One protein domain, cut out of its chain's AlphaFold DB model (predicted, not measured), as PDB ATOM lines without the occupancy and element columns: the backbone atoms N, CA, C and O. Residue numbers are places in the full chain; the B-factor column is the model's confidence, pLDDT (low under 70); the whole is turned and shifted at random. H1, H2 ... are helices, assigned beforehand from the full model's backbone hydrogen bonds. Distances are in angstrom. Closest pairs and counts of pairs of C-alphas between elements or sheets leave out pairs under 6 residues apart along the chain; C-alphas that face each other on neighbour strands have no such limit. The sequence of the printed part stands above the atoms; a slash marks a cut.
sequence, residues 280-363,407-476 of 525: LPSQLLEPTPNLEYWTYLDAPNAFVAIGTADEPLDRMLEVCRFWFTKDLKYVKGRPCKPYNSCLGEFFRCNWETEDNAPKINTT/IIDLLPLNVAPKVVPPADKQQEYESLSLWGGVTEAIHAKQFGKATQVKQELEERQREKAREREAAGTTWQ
ATOM      1  N   LEU A 280     248.525 207.351 170.629       77.25
ATOM      2  CA  LEU A 280     247.136 206.909 170.815       77.25
ATOM      3  C   LEU A 280     246.161 207.992 170.326       77.25
ATOM      4  O   LEU A 280     246.405 209.171 170.605       77.25
ATOM      5  N   PRO A 281     245.058 207.607 169.656       78.75
ATOM      6  CA  PRO A 281     243.987 208.531 169.294       78.75
ATOM      7  C   PRO A 281     243.374 209.222 170.516       78.75
ATOM      8  O   PRO A 281     243.298 208.625 171.595       78.75
ATOM      9  N   SER A 282     242.894 210.454 170.334       83.94
ATOM     10  CA  SER A 282     242.321 211.287 171.402       83.94
ATOM     11  C   SER A 282     241.097 210.657 172.081       83.94
ATOM     12  O   SER A 282     240.897 210.855 173.273       83.94
ATOM     13  N   GLN A 283     240.334 209.812 171.377       82.31
ATOM     14  CA  GLN A 283     239.166 209.089 171.911       82.31
ATOM     15  C   GLN A 283     239.505 208.120 173.062       82.31
ATOM     16  O   GLN A 283     238.607 207.668 173.781       82.31
ATOM     17  N   LEU A 284     240.779 207.731 173.179       77.62
ATOM     18  CA  LEU A 284     241.292 206.818 174.203       77.62
ATOM     19  C   LEU A 284     242.049 207.550 175.322       77.62
ATOM     20  O   LEU A 284     242.595 206.890 176.206       77.62
ATOM     21  N   LEU A 285     242.123 208.882 175.262       82.50
ATOM     22  CA  LEU A 285     242.813 209.704 176.248       82.50
ATOM     23  C   LEU A 285     241.814 210.309 177.224       82.50
ATOM     24  O   LEU A 285     240.700 210.671 176.850       82.50
ATOM     25  N   GLU A 286     242.255 210.441 178.468       84.38
ATOM     26  CA  GLU A 286     241.587 211.318 179.421       84.38
ATOM     27  C   GLU A 286     242.033 212.751 179.156       84.38
ATOM     28  O   GLU A 286     243.228 212.962 178.904       84.38
ATOM     29  N   PRO A 287     241.133 213.740 179.254       92.00
ATOM     30  CA  PRO A 287     241.488 215.144 179.126       92.00
ATOM     31  C   PRO A 287     242.228 215.677 180.368       92.00
ATOM     32  O   PRO A 287     241.808 216.638 181.003       92.00
ATOM     33  N   THR A 288     243.337 215.033 180.740       91.31
ATOM     34  CA  THR A 288     244.156 215.366 181.911       91.31
ATOM     35  C   THR A 288     245.645 215.264 181.560       91.31
ATOM     36  O   THR A 288     246.108 214.201 181.124       91.31
ATOM     37  N   PRO A 289     246.436 216.335 181.758       94.44
ATOM     38  CA  PRO A 289     247.884 216.284 181.594       94.44
ATOM     39  C   PRO A 289     248.559 215.341 182.591       94.44
ATOM     40  O   PRO A 289     248.146 215.220 183.743       94.44
ATOM     41  N   ASN A 290     249.657 214.704 182.186       92.94
ATOM     42  CA  ASN A 290     250.359 213.742 183.039       92.94
ATOM     43  C   ASN A 290     250.930 214.358 184.328       92.94
ATOM     44  O   ASN A 290     250.884 213.700 185.363       92.94
ATOM     45  N   LEU A 291     251.406 215.610 184.311       93.62
ATOM     46  CA  LEU A 291     251.904 216.261 185.534       93.62
ATOM     47  C   LEU A 291     250.788 216.621 186.524       93.62
ATOM     48  O   LEU A 291     251.028 216.641 187.727       93.62
ATOM     49  N   GLU A 292     249.567 216.854 186.039       93.12
ATOM     50  CA  GLU A 292     248.397 216.999 186.907       93.12
ATOM     51  C   GLU A 292     247.946 215.637 187.459       93.12
ATOM     52  O   GLU A 292     247.593 215.509 188.638       93.12
ATOM     53  N   TYR A 293     247.943 214.623 186.593       88.62
ATOM     54  CA  TYR A 293     247.483 213.280 186.916       88.62
ATOM     55  C   TYR A 293     248.322 212.633 188.024       88.62
ATOM     56  O   TYR A 293     247.766 212.071 188.966       88.62
ATOM     57  N   TRP A 294     249.653 212.761 187.965       87.12
ATOM     58  CA  TRP A 294     250.575 212.194 188.959       87.12
ATOM     59  C   TRP A 294     250.783 213.095 190.178       87.12
ATOM     60  O   TRP A 294     251.904 213.337 190.625       87.12
ATOM     61  N   THR A 295     249.672 213.556 190.743       87.19
ATOM     62  CA  THR A 295     249.619 214.158 192.075       87.19
ATOM     63  C   THR A 295     249.122 213.111 193.080       87.19
ATOM     64  O   THR A 295     248.210 212.339 192.781       87.19
ATOM     65  N   TYR A 296     249.746 213.042 194.262       87.31
ATOM     66  CA  TYR A 296     249.504 211.999 195.278       87.31
ATOM     67  C   TYR A 296     248.803 212.555 196.531       87.31
ATOM     68  O   TYR A 296     249.130 212.182 197.654       87.31
ATOM     69  N   LEU A 297     247.893 213.515 196.353       92.25
ATOM     70  CA  LEU A 297     247.208 214.223 197.443       92.25
ATOM     71  C   LEU A 297     245.688 214.227 197.230       92.25
ATOM     72  O   LEU A 297     245.030 215.249 197.396       92.25
ATOM     73  N   ASP A 298     245.115 213.074 196.869       92.31
ATOM     74  CA  ASP A 298     243.668 212.967 196.631       92.31
ATOM     75  C   ASP A 298     242.829 213.150 197.918       92.31
ATOM     76  O   ASP A 298     241.672 213.549 197.825       92.31
ATOM     77  N   ALA A 299     243.395 212.908 199.109       92.44
ATOM     78  CA  ALA A 299     242.811 213.280 200.406       92.44
ATOM     79  C   ALA A 299     243.846 214.035 201.275       92.44
ATOM     80  O   ALA A 299     244.556 213.428 202.082       92.44
ATOM     81  N   PRO A 300     243.982 215.360 201.108       94.81
ATOM     82  CA  PRO A 300     245.021 216.155 201.764       94.81
ATOM     83  C   PRO A 300     244.867 216.214 203.294       94.81
ATOM     84  O   PRO A 300     245.875 216.269 203.998       94.81
ATOM     85  N   ASN A 301     243.650 216.096 203.837       93.62
ATOM     86  CA  ASN A 301     243.431 215.967 205.284       93.62
ATOM     87  C   ASN A 301     244.134 214.734 205.885       93.62
ATOM     88  O   ASN A 301     244.526 214.744 207.051       93.62
ATOM     89  N   ALA A 302     244.332 213.667 205.101       92.38
ATOM     90  CA  ALA A 302     245.099 212.507 205.536       92.38
ATOM     91  C   ALA A 302     246.596 212.795 205.654       92.38
ATOM     92  O   ALA A 302     247.251 212.298 206.564       92.38
ATOM     93  N   PHE A 303     247.120 213.642 204.770       94.56
ATOM     94  CA  PHE A 303     248.516 214.054 204.799       94.56
ATOM     95  C   PHE A 303     248.824 214.968 205.994       94.56
ATOM     96  O   PHE A 303     249.825 214.764 206.680       94.56
ATOM     97  N   VAL A 304     247.951 215.941 206.281       93.50
ATOM     98  CA  VAL A 304     248.151 216.910 207.378       93.50
ATOM     99  C   VAL A 304     248.186 216.224 208.748       93.50
ATOM    100  O   VAL A 304     249.055 216.534 209.565       93.50
ATOM    101  N   ALA A 305     247.325 215.229 208.974       92.19
ATOM    102  CA  ALA A 305     247.225 214.543 210.264       92.19
ATOM    103  C   ALA A 305     248.495 213.777 210.684       92.19
ATOM    104  O   ALA A 305     248.716 213.521 211.867       92.19
ATOM    105  N   ILE A 306     249.374 213.428 209.734       93.69
ATOM    106  CA  ILE A 306     250.671 212.804 210.044       93.69
ATOM    107  C   ILE A 306     251.484 213.717 210.978       93.69
ATOM    108  O   ILE A 306     252.171 213.247 211.889       93.69
ATOM    109  N   GLY A 307     251.415 215.032 210.757       91.50
ATOM    110  CA  GLY A 307     252.121 216.024 211.564       91.50
ATOM    111  C   GLY A 307     251.503 216.254 212.943       91.50
ATOM    112  O   GLY A 307     252.212 216.687 213.846       91.50
ATOM    113  N   THR A 308     250.216 215.943 213.118       89.56
ATOM    114  CA  THR A 308     249.447 216.251 214.336       89.56
ATOM    115  C   THR A 308     249.390 215.097 215.333       89.56
ATOM    116  O   THR A 308     248.954 215.299 216.461       89.56
ATOM    117  N   ALA A 309     249.786 213.883 214.939       88.50
ATOM    118  CA  ALA A 309     249.824 212.736 215.842       88.50
ATOM    119  C   ALA A 309     250.939 212.886 216.892       88.50
ATOM    120  O   ALA A 309     252.099 213.138 216.548       88.50
ATOM    121  N   ASP A 310     250.621 212.676 218.166       88.56
ATOM    122  CA  ASP A 310     251.599 212.758 219.258       88.56
ATOM    123  C   ASP A 310     252.417 211.461 219.366       88.56
ATOM    124  O   ASP A 310     253.654 211.478 219.375       88.56
ATOM    125  N   GLU A 311     251.735 210.314 219.344       88.62
ATOM    126  CA  GLU A 311     252.356 209.006 219.538       88.62
ATOM    127  C   GLU A 311     253.047 208.477 218.266       88.62
ATOM    128  O   GLU A 311     252.520 208.617 217.157       88.62
ATOM    129  N   PRO A 312     254.219 207.814 218.375       88.69
ATOM    130  CA  PRO A 312     254.914 207.239 217.221       88.69
ATOM    131  C   PRO A 312     254.088 206.211 216.436       88.69
ATOM    132  O   PRO A 312     254.185 206.168 215.210       88.69
ATOM    133  N   LEU A 313     253.294 205.389 217.132       84.62
ATOM    134  CA  LEU A 313     252.432 204.391 216.498       84.62
ATOM    135  C   LEU A 313     251.287 205.065 215.740       84.62
ATOM    136  O   LEU A 313     251.094 204.765 214.566       84.62
ATOM    137  N   ASP A 314     250.596 206.015 216.376       87.56
ATOM    138  CA  ASP A 314     249.511 206.778 215.747       87.56
ATOM    139  C   ASP A 314     250.029 207.477 214.487       87.56
ATOM    140  O   ASP A 314     249.460 207.316 213.415       87.56
ATOM    141  N   ARG A 315     251.201 208.121 214.562       92.50
ATOM    142  CA  ARG A 315     251.860 208.751 213.408       92.50
ATOM    143  C   ARG A 315     252.118 207.785 212.251       92.50
ATOM    144  O   ARG A 315     251.959 208.158 211.093       92.50
ATOM    145  N   MET A 316     252.532 206.551 212.539       88.12
ATOM    146  CA  MET A 316     252.729 205.531 211.506       88.12
ATOM    147  C   MET A 316     251.396 205.077 210.896       88.12
ATOM    148  O   MET A 316     251.302 204.876 209.685       88.12
ATOM    149  N   LEU A 317     250.354 204.941 211.713       85.75
ATOM    150  CA  LEU A 317     249.014 204.620 211.226       85.75
ATOM    151  C   LEU A 317     248.450 205.756 210.359       85.75
ATOM    152  O   LEU A 317     247.828 205.473 209.337       85.75
ATOM    153  N   GLU A 318     248.752 207.015 210.680       91.00
ATOM    154  CA  GLU A 318     248.434 208.170 209.831       91.00
ATOM    155  C   GLU A 318     249.178 208.122 208.484       91.00
ATOM    156  O   GLU A 318     248.585 208.401 207.442       91.00
ATOM    157  N   VAL A 319     250.446 207.686 208.458       90.94
ATOM    158  CA  VAL A 319     251.180 207.440 207.196       90.94
ATOM    159  C   VAL A 319     250.488 206.360 206.366       90.94
ATOM    160  O   VAL A 319     250.321 206.527 205.157       90.94
ATOM    161  N   CYS A 320     250.044 205.272 207.000       87.69
ATOM    162  CA  CYS A 320     249.289 204.222 206.319       87.69
ATOM    163  C   CYS A 320     247.967 204.768 205.767       87.69
ATOM    164  O   CYS A 320     247.633 204.517 204.610       87.69
ATOM    165  N   ARG A 321     247.240 205.560 206.564       87.12
ATOM    166  CA  ARG A 321     245.996 206.215 206.151       87.12
ATOM    167  C   ARG A 321     246.213 207.086 204.917       87.12
ATOM    168  O   ARG A 321     245.513 206.893 203.928       87.12
ATOM    169  N   PHE A 322     247.226 207.955 204.937       91.75
ATOM    170  CA  PHE A 322     247.622 208.754 203.780       91.75
ATOM    171  C   PHE A 322     247.963 207.884 202.565       91.75
ATOM    172  O   PHE A 322     247.516 208.174 201.458       91.75
ATOM    173  N   TRP A 323     248.709 206.793 202.752       87.25
ATOM    174  CA  TRP A 323     249.085 205.900 201.656       87.25
ATOM    175  C   TRP A 323     247.869 205.283 200.954       87.25
ATOM    176  O   TRP A 323     247.829 205.231 199.725       87.25
ATOM    177  N   PHE A 324     246.854 204.869 201.714       84.69
ATOM    178  CA  PHE A 324     245.602 204.343 201.160       84.69
ATOM    179  C   PHE A 324     244.749 205.406 200.463       84.69
ATOM    180  O   PHE A 324     243.912 205.066 199.626       84.69
ATOM    181  N   THR A 325     244.970 206.683 200.776       87.19
ATOM    182  CA  THR A 325     244.201 207.805 200.237       87.19
ATOM    183  C   THR A 325     244.965 208.708 199.275       87.19
ATOM    184  O   THR A 325     244.449 209.732 198.833       87.19
ATOM    185  N   LYS A 326     246.214 208.403 198.943       85.94
ATOM    186  CA  LYS A 326     246.982 209.266 198.037       85.94
ATOM    187  C   LYS A 326     246.484 209.182 196.587       85.94
ATOM    188  O   LYS A 326     246.694 210.112 195.817       85.94
ATOM    189  N   ASP A 327     245.805 208.081 196.250       83.12
ATOM    190  CA  ASP A 327     245.341 207.722 194.906       83.12
ATOM    191  C   ASP A 327     243.853 207.297 194.868       83.12
ATOM    192  O   ASP A 327     243.477 206.340 194.178       83.12
ATOM    193  N   LEU A 328     242.965 207.991 195.600       84.00
ATOM    194  CA  LEU A 328     241.514 207.716 195.546       84.00
ATOM    195  C   LEU A 328     240.957 207.747 194.126       84.00
ATOM    196  O   LEU A 328     239.988 207.036 193.842       84.00
ATOM    197  N   LYS A 329     241.555 208.533 193.230       79.38
ATOM    198  CA  LYS A 329     241.157 208.599 191.823       79.38
ATOM    199  C   LYS A 329     241.158 207.232 191.131       79.38
ATOM    200  O   LYS A 329     240.362 207.044 190.222       79.38
ATOM    201  N   TYR A 330     241.939 206.244 191.580       74.12
ATOM    202  CA  TYR A 330     241.903 204.880 191.019       74.12
ATOM    203  C   TYR A 330     240.809 203.999 191.614       74.12
ATOM    204  O   TYR A 330     240.339 203.070 190.961       74.12
ATOM    205  N   VAL A 331     240.389 204.293 192.842       69.62
ATOM    206  CA  VAL A 331     239.275 203.599 193.500       69.62
ATOM    207  C   VAL A 331     237.938 204.103 192.951       69.62
ATOM    208  O   VAL A 331     236.988 203.333 192.824       69.62
ATOM    209  N   LYS A 332     237.860 205.400 192.636       68.19
ATOM    210  CA  LYS A 332     236.629 206.093 192.222       68.19
ATOM    211  C   LYS A 332     236.516 206.298 190.713       68.19
ATOM    212  O   LYS A 332     235.407 206.357 190.185       68.19
ATOM    213  N   GLY A 333     237.646 206.459 190.037       65.19
ATOM    214  CA  GLY A 333     237.722 206.808 188.626       65.19
ATOM    215  C   GLY A 333     237.817 205.596 187.709       65.19
ATOM    216  O   GLY A 333     237.959 204.446 188.129       65.19
ATOM    217  N   ARG A 334     237.731 205.873 186.409       62.31
ATOM    218  CA  ARG A 334     237.989 204.872 185.372       62.31
ATOM    219  C   ARG A 334     239.492 204.833 185.092       62.31
ATOM    220  O   ARG A 334     240.124 205.886 185.120       62.31
ATOM    221  N   PRO A 335     240.067 203.660 184.777       59.03
ATOM    222  CA  PRO A 335     241.422 203.599 184.253       59.03
ATOM    223  C   PRO A 335     241.518 204.484 183.015       59.03
ATOM    224  O   PRO A 335     240.740 204.316 182.073       59.03
ATOM    225  N   CYS A 336     242.442 205.432 183.036       70.75
ATOM    226  CA  CYS A 336     242.533 206.447 182.007       70.75
ATOM    227  C   CYS A 336     244.002 206.699 181.655       70.75
ATOM    228  O   CYS A 336     244.906 206.449 182.457       70.75
ATOM    229  N   LYS A 337     244.260 207.103 180.407       81.62
ATOM    230  CA  LYS A 337     245.609 207.447 179.960       81.62
ATOM    231  C   LYS A 337     245.723 208.972 179.877       81.62
ATOM    232  O   LYS A 337     245.079 209.542 178.993       81.62
ATOM    233  N   PRO A 338     246.549 209.616 180.721       89.19
ATOM    234  CA  PRO A 338     246.798 211.047 180.614       89.19
ATOM    235  C   PRO A 338     247.679 211.376 179.398       89.19
ATOM    236  O   PRO A 338     248.312 210.500 178.794       89.19
ATOM    237  N   TYR A 339     247.756 212.658 179.045       90.25
ATOM    238  CA  TYR A 339     248.655 213.128 177.988       90.25
ATOM    239  C   TYR A 339     250.117 212.969 178.395       90.25
ATOM    240  O   TYR A 339     250.501 213.422 179.465       90.25
ATOM    241  N   ASN A 340     250.965 212.388 177.545       89.81
ATOM    242  CA  ASN A 340     252.395 212.268 177.839       89.81
ATOM    243  C   ASN A 340     253.045 213.651 177.982       89.81
ATOM    244  O   ASN A 340     252.947 214.448 177.056       89.81
ATOM    245  N   SER A 341     253.792 213.896 179.061       92.06
ATOM    246  CA  SER A 341     254.411 215.208 179.272       92.06
ATOM    247  C   SER A 341     255.428 215.595 178.193       92.06
ATOM    248  O   SER A 341     256.239 214.770 177.735       92.06
ATOM    249  N   CYS A 342     255.412 216.877 177.837       92.56
ATOM    250  CA  CYS A 342     256.408 217.504 176.972       92.56
ATOM    251  C   CYS A 342     257.679 217.873 177.744       92.56
ATOM    252  O   CYS A 342     257.682 217.978 178.971       92.56
ATOM    253  N   LEU A 343     258.786 218.077 177.025       91.94
ATOM    254  CA  LEU A 343     260.021 218.524 177.663       91.94
ATOM    255  C   LEU A 343     259.872 219.987 178.099       91.94
ATOM    256  O   LEU A 343     259.529 220.842 177.285       91.94
ATOM    257  N   GLY A 344     260.133 220.261 179.377       92.00
ATOM    258  CA  GLY A 344     259.936 221.581 179.982       92.00
ATOM    259  C   GLY A 344     258.495 221.925 180.347       92.00
ATOM    260  O   GLY A 344     258.264 223.018 180.849       92.00
ATOM    261  N   GLU A 345     257.554 220.998 180.155       95.88
ATOM    262  CA  GLU A 345     256.222 221.112 180.745       95.88
ATOM    263  C   GLU A 345     256.327 221.176 182.274       95.88
ATOM    264  O   GLU A 345     257.134 220.463 182.880       95.88
ATOM    265  N   PHE A 346     255.498 222.006 182.899       95.44
ATOM    266  CA  PHE A 346     255.385 222.071 184.350       95.44
ATOM    267  C   PHE A 346     253.933 222.263 184.788       95.44
ATOM    268  O   PHE A 346     253.106 222.785 184.051       95.44
ATOM    269  N   PHE A 347     253.620 221.843 186.009       96.00
ATOM    270  CA  PHE A 347     252.298 221.993 186.605       96.00
ATOM    271  C   PHE A 347     252.448 222.495 188.035       96.00
ATOM    272  O   PHE A 347     253.356 222.070 188.754       96.00
ATOM    273  N   ARG A 348     251.563 223.404 188.445       94.50
ATOM    274  CA  ARG A 348     251.515 223.948 189.802       94.50
ATOM    275  C   ARG A 348     250.088 223.891 190.305       94.50
ATOM    276  O   ARG A 348     249.156 224.233 189.581       94.50
ATOM    277  N   CYS A 349     249.937 223.492 191.554       95.62
ATOM    278  CA  CYS A 349     248.660 223.498 192.240       95.62
ATOM    279  C   CYS A 349     248.864 223.532 193.751       95.62
ATOM    280  O   CYS A 349     249.904 223.109 194.256       95.62
ATOM    281  N   ASN A 350     247.819 223.955 194.451       94.75
ATOM    282  CA  ASN A 350     247.667 223.816 195.890       94.75
ATOM    283  C   ASN A 350     246.452 222.940 196.207       94.75
ATOM    284  O   ASN A 350     245.603 222.684 195.352       94.75
ATOM    285  N   TRP A 351     246.346 222.542 197.469       94.38
ATOM    286  CA  TRP A 351     245.128 221.995 198.047       94.38
ATOM    287  C   TRP A 351     244.749 222.835 199.255       94.38
ATOM    288  O   TRP A 351     245.606 223.165 200.074       94.38
ATOM    289  N   GLU A 352     243.465 223.139 199.374       91.56
ATOM    290  CA  GLU A 352     242.884 223.677 200.597       91.56
ATOM    291  C   GLU A 352     242.200 222.526 201.329       91.56
ATOM    292  O   GLU A 352     241.423 221.772 200.741       91.56
ATOM    293  N   THR A 353     242.533 222.345 202.604       91.75
ATOM    294  CA  THR A 353     241.975 221.266 203.413       91.75
ATOM    295  C   THR A 353     241.837 221.687 204.859       91.75
ATOM    296  O   THR A 353     242.661 222.430 205.388       91.75
ATOM    297  N   GLU A 354     240.813 221.153 205.507       89.62
ATOM    298  CA  GLU A 354     240.667 221.221 206.952       89.62
ATOM    299  C   GLU A 354     241.460 220.093 207.621       89.62
ATOM    300  O   GLU A 354     241.639 219.010 207.050       89.62
ATOM    301  N   ASP A 355     241.888 220.333 208.856       88.69
ATOM    302  CA  ASP A 355     242.439 219.311 209.745       88.69
ATOM    303  C   ASP A 355     241.298 218.586 210.478       88.69
ATOM    304  O   ASP A 355     241.042 218.786 211.665       88.69
ATOM    305  N   ASN A 356     240.523 217.812 209.714       88.19
ATOM    306  CA  ASN A 356     239.300 217.148 210.180       88.19
ATOM    307  C   ASN A 356     239.330 215.622 210.009       88.19
ATOM    308  O   ASN A 356     238.297 214.953 210.078       88.19
ATOM    309  N   ALA A 357     240.512 215.062 209.763       87.06
ATOM    310  CA  ALA A 357     240.681 213.624 209.727       87.06
ATOM    311  C   ALA A 357     240.288 212.985 211.077       87.06
ATOM    312  O   ALA A 357     240.652 213.521 212.127       87.06
ATOM    313  N   PRO A 358     239.594 211.829 211.081       85.81
ATOM    314  CA  PRO A 358     239.349 211.088 212.312       85.81
ATOM    315  C   PRO A 358     240.672 210.781 213.016       85.81
ATOM    316  O   PRO A 358     241.545 210.139 212.435       85.81
ATOM    317  N   LYS A 359     240.823 211.259 214.254       85.19
ATOM    318  CA  LYS A 359     242.061 211.083 215.015       85.19
ATOM    319  C   LYS A 359     242.277 209.613 215.351       85.19
ATOM    320  O   LYS A 359     241.422 208.989 215.983       85.19
ATOM    321  N   ILE A 360     243.448 209.092 215.008       86.12
ATOM    322  CA  ILE A 360     243.910 207.795 215.494       86.12
ATOM    323  C   ILE A 360     244.525 208.001 216.883       86.12
ATOM    324  O   ILE A 360     245.451 208.790 217.039       86.12
ATOM    325  N   ASN A 361     243.985 207.317 217.897       85.56
ATOM    326  CA  ASN A 361     244.496 207.361 219.269       85.56
ATOM    327  C   ASN A 361     244.571 205.945 219.845       85.56
ATOM    328  O   ASN A 361     243.620 205.441 220.451       85.56
ATOM    329  N   THR A 362     245.718 205.295 219.669       81.94
ATOM    330  CA  THR A 362     245.943 203.935 220.182       81.94
ATOM    331  C   THR A 362     246.088 203.881 221.700       81.94
ATOM    332  O   THR A 362     245.932 202.818 222.300       81.94
ATOM    333  N   THR A 363     246.351 205.009 222.364       78.69
ATOM    334  CA  THR A 363     246.438 205.067 223.830       78.69
ATOM    335  C   THR A 363     245.060 205.024 224.486       78.69
ATOM    336  O   THR A 363     244.926 204.405 225.534       78.69
ATOM    337  N   ILE A 407     240.873 201.968 210.361       76.12
ATOM    338  CA  ILE A 407     241.851 203.027 210.057       76.12
ATOM    339  C   ILE A 407     241.293 204.003 209.018       76.12
ATOM    340  O   ILE A 407     241.490 205.212 209.128       76.12
ATOM    341  N   ILE A 408     240.609 203.484 207.994       81.06
ATOM    342  CA  ILE A 408     239.963 204.299 206.968       81.06
ATOM    343  C   ILE A 408     238.864 203.541 206.226       81.06
ATOM    344  O   ILE A 408     239.037 202.379 205.869       81.06
ATOM    345  N   ASP A 409     237.758 204.231 205.952       79.31
ATOM    346  CA  ASP A 409     236.763 203.818 204.967       79.31
ATOM    347  C   ASP A 409     236.925 204.672 203.702       79.31
ATOM    348  O   ASP A 409     236.835 205.896 203.754       79.31
ATOM    349  N   LEU A 410     237.183 204.029 202.560       81.38
ATOM    350  CA  LEU A 410     237.385 204.698 201.271       81.38
ATOM    351  C   LEU A 410     236.064 205.034 200.559       81.38
ATOM    352  O   LEU A 410     236.037 205.857 199.638       81.38
ATOM    353  N   LEU A 411     234.955 204.390 200.934       79.31
ATOM    354  CA  LEU A 411     233.661 204.563 200.272       79.31
ATOM    355  C   LEU A 411     233.064 205.973 200.418       79.31
ATOM    356  O   LEU A 411     232.630 206.497 199.391       79.31
ATOM    357  N   PRO A 412     233.074 206.634 201.589       83.38
ATOM    358  CA  PRO A 412     232.519 207.983 201.724       83.38
ATOM    359  C   PRO A 412     233.457 209.082 201.205       83.38
ATOM    360  O   PRO A 412     233.042 210.230 201.070       83.38
ATOM    361  N   LEU A 413     234.720 208.758 200.924       83.25
ATOM    362  CA  LEU A 413     235.723 209.745 200.541       83.25
ATOM    363  C   LEU A 413     235.626 210.132 199.060       83.25
ATOM    364  O   LEU A 413     235.328 209.299 198.195       83.25
ATOM    365  N   ASN A 414     235.953 211.394 198.782       87.81
ATOM    366  CA  ASN A 414     236.020 211.986 197.448       87.81
ATOM    367  C   ASN A 414     237.433 212.504 197.170       87.81
ATOM    368  O   ASN A 414     238.167 212.836 198.099       87.81
ATOM    369  N   VAL A 415     237.792 212.593 195.888       90.81
ATOM    370  CA  VAL A 415     239.048 213.221 195.463       90.81
ATOM    371  C   VAL A 415     238.950 214.723 195.717       90.81
ATOM    372  O   VAL A 415     238.032 215.377 195.220       90.81
ATOM    373  N   ALA A 416     239.882 215.263 196.496       93.94
ATOM    374  CA  ALA A 416     239.940 216.682 196.795       93.94
ATOM    375  C   ALA A 416     240.279 217.499 195.536       93.94
ATOM    376  O   ALA A 416     241.180 217.122 194.776       93.94
ATOM    377  N   PRO A 417     239.584 218.627 195.305       94.12
ATOM    378  CA  PRO A 417     239.881 219.497 194.180       94.12
ATOM    379  C   PRO A 417     241.242 220.177 194.362       94.12
ATOM    380  O   PRO A 417     241.661 220.491 195.477       94.12
ATOM    381  N   LYS A 418     241.914 220.433 193.238       94.88
ATOM    382  CA  LYS A 418     243.153 221.211 193.193       94.88
ATOM    383  C   LYS A 418     242.817 222.687 193.000       94.88
ATOM    384  O   LYS A 418     241.973 223.022 192.172       94.88
ATOM    385  N   VAL A 419     243.527 223.564 193.695       95.38
ATOM    386  CA  VAL A 419     243.566 224.999 193.393       95.38
ATOM    387  C   VAL A 419     244.689 225.221 192.387       95.38
ATOM    388  O   VAL A 419     245.848 224.934 192.681       95.38
ATOM    389  N   VAL A 420     244.352 225.694 191.192       95.56
ATOM    390  CA  VAL A 420     245.297 225.902 190.084       95.56
ATOM    391  C   VAL A 420     245.403 227.389 189.730       95.56
ATOM    392  O   VAL A 420     244.466 228.142 190.016       95.56
ATOM    393  N   PRO A 421     246.509 227.832 189.103       95.38
ATOM    394  CA  PRO A 421     246.622 229.201 188.618       95.38
ATOM    395  C   PRO A 421     245.476 229.552 187.644       95.38
ATOM    396  O   PRO A 421     245.146 228.734 186.775       95.38
ATOM    397  N   PRO A 422     244.887 230.761 187.737       95.06
ATOM    398  CA  PRO A 422     243.950 231.271 186.737       95.06
ATOM    399  C   PRO A 422     244.565 231.284 185.335       95.06
ATOM    400  O   PRO A 422     245.767 231.507 185.205       95.06
ATOM    401  N   ALA A 423     243.751 231.093 184.292       93.50
ATOM    402  CA  ALA A 423     244.221 230.958 182.907       93.50
ATOM    403  C   ALA A 423     245.109 232.127 182.433       93.50
ATOM    404  O   ALA A 423     246.089 231.904 181.736       93.50
ATOM    405  N   ASP A 424     244.822 233.361 182.860       93.38
ATOM    406  CA  ASP A 424     245.604 234.561 182.524       93.38
ATOM    407  C   ASP A 424     246.947 234.663 183.272       93.38
ATOM    408  O   ASP A 424     247.754 235.543 182.980       93.38
ATOM    409  N   LYS A 425     247.173 233.798 184.264       93.81
ATOM    410  CA  LYS A 425     248.423 233.680 185.031       93.81
ATOM    411  C   LYS A 425     249.207 232.418 184.689       93.81
ATOM    412  O   LYS A 425     250.266 232.195 185.278       93.81
ATOM    413  N   GLN A 426     248.698 231.602 183.771       94.50
ATOM    414  CA  GLN A 426     249.401 230.422 183.298       94.50
ATOM    415  C   GLN A 426     250.401 230.777 182.203       94.50
ATOM    416  O   GLN A 426     250.176 231.669 181.389       94.50
ATOM    417  N   GLN A 427     251.516 230.054 182.182       93.44
ATOM    418  CA  GLN A 427     252.525 230.174 181.130       93.44
ATOM    419  C   GLN A 427     252.221 229.224 179.969       93.44
ATOM    420  O   GLN A 427     251.564 228.202 180.153       93.44
ATOM    421  N   GLU A 428     252.808 229.483 178.798       92.62
ATOM    422  CA  GLU A 428     252.655 228.632 177.603       92.62
ATOM    423  C   GLU A 428     252.987 227.149 177.870       92.62
ATOM    424  O   GLU A 428     252.314 226.249 177.373       92.62
ATOM    425  N   TYR A 429     254.021 226.893 178.678       94.38
ATOM    426  CA  TYR A 429     254.488 225.546 179.029       94.38
ATOM    427  C   TYR A 429     253.865 224.981 180.312       94.38
ATOM    428  O   TYR A 429     254.246 223.892 180.754       94.38
ATOM    429  N   GLU A 430     252.914 225.693 180.918       96.00
ATOM    430  CA  GLU A 430     252.164 225.171 182.056       96.00
ATOM    431  C   GLU A 430     251.118 224.163 181.548       96.00
ATOM    432  O   GLU A 430     250.429 224.422 180.562       96.00
ATOM    433  N   SER A 431     251.012 222.985 182.173       96.88
ATOM    434  CA  SER A 431     250.334 221.812 181.598       96.88
ATOM    435  C   SER A 431     248.910 222.077 181.097       96.88
ATOM    436  O   SER A 431     248.537 221.577 180.038       96.88
ATOM    437  N   LEU A 432     248.110 222.846 181.841       96.38
ATOM    438  CA  LEU A 432     246.721 223.136 181.470       96.38
ATOM    439  C   LEU A 432     246.631 224.048 180.239       96.38
ATOM    440  O   LEU A 432     245.775 223.830 179.387       96.38
ATOM    441  N   SER A 433     247.547 225.009 180.110       96.38
ATOM    442  CA  SER A 433     247.653 225.875 178.932       96.38
ATOM    443  C   SER A 433     248.219 225.120 177.734       96.38
ATOM    444  O   SER A 433     247.626 225.134 176.655       96.38
ATOM    445  N   LEU A 434     249.310 224.378 177.936       96.62
ATOM    446  CA  LEU A 434     249.977 223.613 176.884       96.62
ATOM    447  C   LEU A 434     249.027 222.604 176.222       96.62
ATOM    448  O   LEU A 434     249.002 222.473 174.999       96.62
ATOM    449  N   TRP A 435     248.220 221.909 177.026       96.88
ATOM    450  CA  TRP A 435     247.262 220.902 176.564       96.88
ATOM    451  C   TRP A 435     245.831 221.437 176.391       96.88
ATOM    452  O   TRP A 435     244.925 220.653 176.085       96.88
ATOM    453  N   GLY A 436     245.609 222.745 176.562       96.06
ATOM    454  CA  GLY A 436     244.281 223.369 176.569       96.06
ATOM    455  C   GLY A 436     243.490 223.086 175.294       96.06
ATOM    456  O   GLY A 436     242.401 222.527 175.359       96.06
ATOM    457  N   GLY A 437     244.089 223.319 174.121       96.19
ATOM    458  CA  GLY A 437     243.419 223.084 172.835       96.19
ATOM    459  C   GLY A 437     243.041 221.618 172.573       96.19
ATOM    460  O   GLY A 437     242.008 221.344 171.962       96.19
ATOM    461  N   VAL A 438     243.833 220.658 173.067       95.56
ATOM    462  CA  VAL A 438     243.488 219.222 172.988       95.56
ATOM    463  C   VAL A 438     242.306 218.919 173.906       95.56
ATOM    464  O   VAL A 438     241.356 218.252 173.503       95.56
ATOM    465  N   THR A 439     242.354 219.446 175.128       95.62
ATOM    466  CA  THR A 439     241.344 219.255 176.178       95.62
ATOM    467  C   THR A 439     239.996 219.843 175.771       95.62
ATOM    468  O   THR A 439     238.978 219.157 175.847       95.62
ATOM    469  N   GLU A 440     239.982 221.073 175.259       96.44
ATOM    470  CA  GLU A 440     238.790 221.735 174.726       96.44
ATOM    471  C   GLU A 440     238.161 220.935 173.583       96.44
ATOM    472  O   GLU A 440     236.954 220.700 173.589       96.44
ATOM    473  N   ALA A 441     238.972 220.450 172.637       96.06
ATOM    474  CA  ALA A 441     238.484 219.642 171.525       96.06
ATOM    475  C   ALA A 441     237.911 218.290 171.989       96.06
ATOM    476  O   ALA A 441     236.876 217.861 171.480       96.06
ATOM    477  N   ILE A 442     238.523 217.632 172.984       92.69
ATOM    478  CA  ILE A 442     237.978 216.399 173.582       92.69
ATOM    479  C   ILE A 442     236.640 216.677 174.278       92.69
ATOM    480  O   ILE A 442     235.679 215.939 174.059       92.69
ATOM    481  N   HIS A 443     236.540 217.748 175.071       93.44
ATOM    482  CA  HIS A 443     235.290 218.127 175.741       93.44
ATOM    483  C   HIS A 443     234.181 218.505 174.751       93.44
ATOM    484  O   HIS A 443     233.026 218.130 174.952       93.44
ATOM    485  N   ALA A 444     234.534 219.172 173.650       94.81
ATOM    486  CA  ALA A 444     233.624 219.484 172.549       94.81
ATOM    487  C   ALA A 444     233.271 218.262 171.676       94.81
ATOM    488  O   ALA A 444     232.507 218.396 170.723       94.81
ATOM    489  N   LYS A 445     233.816 217.074 171.986       93.00
ATOM    490  CA  LYS A 445     233.685 215.841 171.196       93.00
ATOM    491  C   LYS A 445     234.152 216.001 169.741       93.00
ATOM    492  O   LYS A 445     233.653 215.335 168.843       93.00
ATOM    493  N   GLN A 446     235.125 216.874 169.500       93.12
ATOM    494  CA  GLN A 446     235.784 217.062 168.208       93.12
ATOM    495  C   GLN A 446     237.068 216.222 168.185       93.12
ATOM    496  O   GLN A 446     238.182 216.741 168.280       93.12
ATOM    497  N   PHE A 447     236.932 214.895 168.137       90.56
ATOM    498  CA  PHE A 447     238.075 214.000 168.337       90.56
ATOM    499  C   PHE A 447     239.082 214.024 167.178       90.56
ATOM    500  O   PHE A 447     240.288 213.869 167.425       90.56
ATOM    501  N   GLY A 448     238.624 214.265 165.942       91.06
ATOM    502  CA  GLY A 448     239.496 214.548 164.798       91.06
ATOM    503  C   GLY A 448     240.406 215.752 165.063       91.06
ATOM    504  O   GLY A 448     241.632 215.612 165.071       91.06
ATOM    505  N   LYS A 449     239.809 216.898 165.418       94.62
ATOM    506  CA  LYS A 449     240.530 218.121 165.806       94.62
ATOM    507  C   LYS A 449     241.470 217.893 166.990       94.62
ATOM    508  O   LYS A 449     242.628 218.293 166.940       94.62
ATOM    509  N   ALA A 450     241.020 217.195 168.035       93.81
ATOM    510  CA  ALA A 450     241.861 216.876 169.190       93.81
ATOM    511  C   ALA A 450     243.103 216.061 168.794       93.81
ATOM    512  O   ALA A 450     244.196 216.299 169.307       93.81
ATOM    513  N   THR A 451     242.950 215.111 167.864       91.56
ATOM    514  CA  THR A 451     244.070 214.317 167.343       91.56
ATOM    515  C   THR A 451     245.040 215.189 166.550       91.56
ATOM    516  O   THR A 451     246.246 215.062 166.746       91.56
ATOM    517  N   GLN A 452     244.531 216.094 165.711       93.38
ATOM    518  CA  GLN A 452     245.349 217.030 164.942       93.38
ATOM    519  C   GLN A 452     246.162 217.960 165.855       93.38
ATOM    520  O   GLN A 452     247.389 217.949 165.793       93.38
ATOM    521  N   VAL A 453     245.503 218.685 166.767       95.06
ATOM    522  CA  VAL A 453     246.166 219.622 167.697       95.06
ATOM    523  C   VAL A 453     247.224 218.902 168.538       95.06
ATOM    524  O   VAL A 453     248.330 219.405 168.748       95.06
ATOM    525  N   LYS A 454     246.919 217.677 168.985       93.44
ATOM    526  CA  LYS A 454     247.867 216.829 169.709       93.44
ATOM    527  C   LYS A 454     249.088 216.467 168.857       93.44
ATOM    528  O   LYS A 454     250.208 216.518 169.359       93.44
ATOM    529  N   GLN A 455     248.889 216.078 167.598       91.44
ATOM    530  CA  GLN A 455     249.988 215.735 166.692       91.44
ATOM    531  C   GLN A 455     250.873 216.946 166.390       91.44
ATOM    532  O   GLN A 455     252.093 216.815 166.442       91.44
ATOM    533  N   GLU A 456     250.278 218.112 166.143       93.75
ATOM    534  CA  GLU A 456     250.998 219.369 165.908       93.75
ATOM    535  C   GLU A 456     251.854 219.763 167.120       93.75
ATOM    536  O   GLU A 456     253.015 220.150 166.983       93.75
ATOM    537  N   LEU A 457     251.321 219.618 168.336       93.62
ATOM    538  CA  LEU A 457     252.069 219.844 169.572       93.62
ATOM    539  C   LEU A 457     253.239 218.858 169.719       93.62
ATOM    540  O   LEU A 457     254.368 219.277 169.983       93.62
ATOM    541  N   GLU A 458     252.998 217.560 169.512       90.62
ATOM    542  CA  GLU A 458     254.038 216.526 169.587       90.62
ATOM    543  C   GLU A 458     255.132 216.717 168.520       90.62
ATOM    544  O   GLU A 458     256.308 216.495 168.811       90.62
ATOM    545  N   GLU A 459     254.776 217.142 167.306       91.06
ATOM    546  CA  GLU A 459     255.735 217.414 166.231       91.06
ATOM    547  C   GLU A 459     256.595 218.642 166.536       91.06
ATOM    548  O   GLU A 459     257.818 218.555 166.438       91.06
ATOM    549  N   ARG A 460     256.006 219.736 167.039       93.12
ATOM    550  CA  ARG A 460     256.775 220.909 167.502       93.12
ATOM    551  C   ARG A 460     257.818 220.535 168.560       93.12
ATOM    552  O   ARG A 460     258.927 221.066 168.567       93.12
ATOM    553  N   GLN A 461     257.503 219.592 169.450       92.19
ATOM    554  CA  GLN A 461     258.463 219.085 170.439       92.19
ATOM    555  C   GLN A 461     259.574 218.234 169.809       92.19
ATOM    556  O   GLN A 461     260.723 218.298 170.259       92.19
ATOM    557  N   ARG A 462     259.256 217.443 168.773       92.25
ATOM    558  CA  ARG A 462     260.247 216.676 168.003       92.25
ATOM    559  C   ARG A 462     261.192 217.599 167.241       92.25
ATOM    560  O   ARG A 462     262.395 217.364 167.255       92.25
ATOM    561  N   GLU A 463     260.676 218.665 166.644       94.31
ATOM    562  CA  GLU A 463     261.478 219.683 165.968       94.31
ATOM    563  C   GLU A 463     262.427 220.404 166.924       94.31
ATOM    564  O   GLU A 463     263.637 220.347 166.717       94.31
ATOM    565  N   LYS A 464     261.923 220.920 168.053       91.75
ATOM    566  CA  LYS A 464     262.773 221.514 169.103       91.75
ATOM    567  C   LYS A 464     263.846 220.548 169.611       91.75
ATOM    568  O   LYS A 464     264.880 220.978 170.116       91.75
ATOM    569  N   ALA A 465     263.608 219.235 169.555       90.94
ATOM    570  CA  ALA A 465     264.622 218.232 169.882       90.94
ATOM    571  C   ALA A 465     265.689 218.094 168.790       90.94
ATOM    572  O   ALA A 465     266.871 218.090 169.131       90.94
ATOM    573  N   ARG A 466     265.286 218.045 167.513       93.75
ATOM    574  CA  ARG A 466     266.203 218.037 166.361       93.75
ATOM    575  C   ARG A 466     267.079 219.290 166.329       93.75
ATOM    576  O   ARG A 466     268.280 219.178 166.124       93.75
ATOM    577  N   GLU A 467     266.505 220.462 166.588       95.00
ATOM    578  CA  GLU A 467     267.237 221.735 166.662       95.00
ATOM    579  C   GLU A 467     268.298 221.719 167.766       95.00
ATOM    580  O   GLU A 467     269.446 222.096 167.535       95.00
ATOM    581  N   ARG A 468     267.942 221.232 168.962       94.00
ATOM    582  CA  ARG A 468     268.889 221.108 170.077       94.00
ATOM    583  C   ARG A 468     270.034 220.154 169.760       94.00
ATOM    584  O   ARG A 468     271.179 220.474 170.067       94.00
ATOM    585  N   GLU A 469     269.730 219.020 169.134       93.62
ATOM    586  CA  GLU A 469     270.731 218.049 168.686       93.62
ATOM    587  C   GLU A 469     271.663 218.650 167.627       93.62
ATOM    588  O   GLU A 469     272.880 218.576 167.779       93.62
ATOM    589  N   ALA A 470     271.109 219.327 166.617       95.44
ATOM    590  CA  ALA A 470     271.881 220.006 165.577       95.44
ATOM    591  C   ALA A 470     272.776 221.122 166.144       95.44
ATOM    592  O   ALA A 470     273.912 221.286 165.707       95.44
ATOM    593  N   ALA A 471     272.291 221.859 167.146       95.62
ATOM    594  CA  ALA A 471     273.047 222.901 167.834       95.62
ATOM    595  C   ALA A 471     274.016 222.361 168.908       95.62
ATOM    596  O   ALA A 471     274.752 223.141 169.508       95.62
ATOM    597  N   GLY A 472     273.998 221.056 169.209       94.12
ATOM    598  CA  GLY A 472     274.784 220.466 170.299       94.12
ATOM    599  C   GLY A 472     274.419 221.005 171.690       94.12
ATOM    600  O   GLY A 472     275.240 220.970 172.606       94.12
ATOM    601  N   THR A 473     273.202 221.531 171.863       93.19
ATOM    602  CA  THR A 473     272.750 222.143 173.120       93.19
ATOM    603  C   THR A 473     272.005 221.135 173.990       93.19
ATOM    604  O   THR A 473     271.182 220.346 173.526       93.19
ATOM    605  N   THR A 474     272.279 221.167 175.294       88.94
ATOM    606  CA  THR A 474     271.584 220.320 176.273       88.94
ATOM    607  C   THR A 474     270.444 221.101 176.912       88.94
ATOM    608  O   THR A 474     270.621 222.248 177.317       88.94
ATOM    609  N   TRP A 475     269.270 220.479 177.015       90.31
ATOM    610  CA  TRP A 475     268.137 221.080 177.716       90.31
ATOM    611  C   TRP A 475     268.386 221.113 179.229       90.31
ATOM    612  O   TRP A 475     268.855 220.124 179.793       90.31
ATOM    613  N   GLN A 476     268.036 222.228 179.874       89.94
ATOM    614  CA  GLN A 476     268.173 222.412 181.319       89.94
ATOM    615  C   GLN A 476     266.808 222.690 181.969       89.94
ATOM    616  O   GLN A 476     266.062 223.537 181.469       89.94
TER     617      GLN A 476
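What this domain is: This is residues 280 to 363 and 407 to 476 of the 525 residues of an uncharacterized protein of Verticillium alfalfae (strain VaMs.102 / ATCC MYA-4576 / FGSC 10136) (UniProt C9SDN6). Two helical hairpins, H2 with H3 and H6 with H7, sit at the two ends of a loose, elongated body, with long stretches of unnamed chain and the short helices H1, H4 and H5 between them. The long H7 runs crosswise to the longest axis, and its last residues, 466 to 470, stick out together with 471 and 472. The 154 printed residues hold seven named helices, H1 to H7 in order along the chain, and no named strand; the class is all helix, though under half of the residues, 68, are in named elements. The whole is loose, with a radius of gyration of the C-alphas of 19.8 A, and spans 64 by 39 by 28 A.

How they stand to each other: H1, residues 290 to 293, has its centre nearest to the mean of the C-alphas, at 3.2 A. H2, residues 300 to 308, touches H3, residues 312 to 325, at a shallow tilt of 8 degrees, opposite ways; the closest C-alphas, of Ala 302 and Phe 322, are 4.9 A apart, and the two form a helical hairpin. H3 and H4, residues 328 to 332, meet only through their link. H5, residues 431 to 434, is close to H1 but not clearly touching, the closest C-alphas being those of Leu 291 and Ser 431, 7.0 A apart. H5 and H6, residues 436 to 443, meet only through their link. H7, residues 447 to 470, touches H6 with residues 447 to 454 alone, at a shallow tilt of 25 degrees, opposite ways, in a second helical hairpin; the closest C-alphas, of Val 438 and Ala 450, are 4.8 A apart. H5 and H7 are only just apart, at 8.5 A. H3, H4, H6 and H7 have every O i to N i+4 pair within hydrogen-bond range, H2 has 2 of 5 and 4 of 6 O i to N i+3 pairs, and H1 and H5 are too short for an O i to N i+4 pair.

Where its parts are: H1 begins at C-alpha 290, (250.359, 213.742, 183.039). H2 measures 13.3 A from first to last C-alpha and H3 20.1 A, with C-alpha 312 at (254.914, 207.239, 217.221). H4 has five residues and H5 four. H6 measures 10.4 A, and H7 34.4 A, ending at C-alpha 470, (271.881, 220.006, 165.577).

The domain as a whole: The C-alphas farthest apart, of Thr 363 and Ala 470, are 65.3 A apart. Residues 364 to 406 are not printed, and C-alphas 363 and 407 stand 14.7 A apart across this cut, which falls in the link from H4 to H5. Residues 333 to 363 and 407 to 430 hold no named element. Of the links that are printed whole, H1 to H2 is short and the others are tight. The mean pLDDT of the printed part is 89.5, and residues 331 to 335 are under 70.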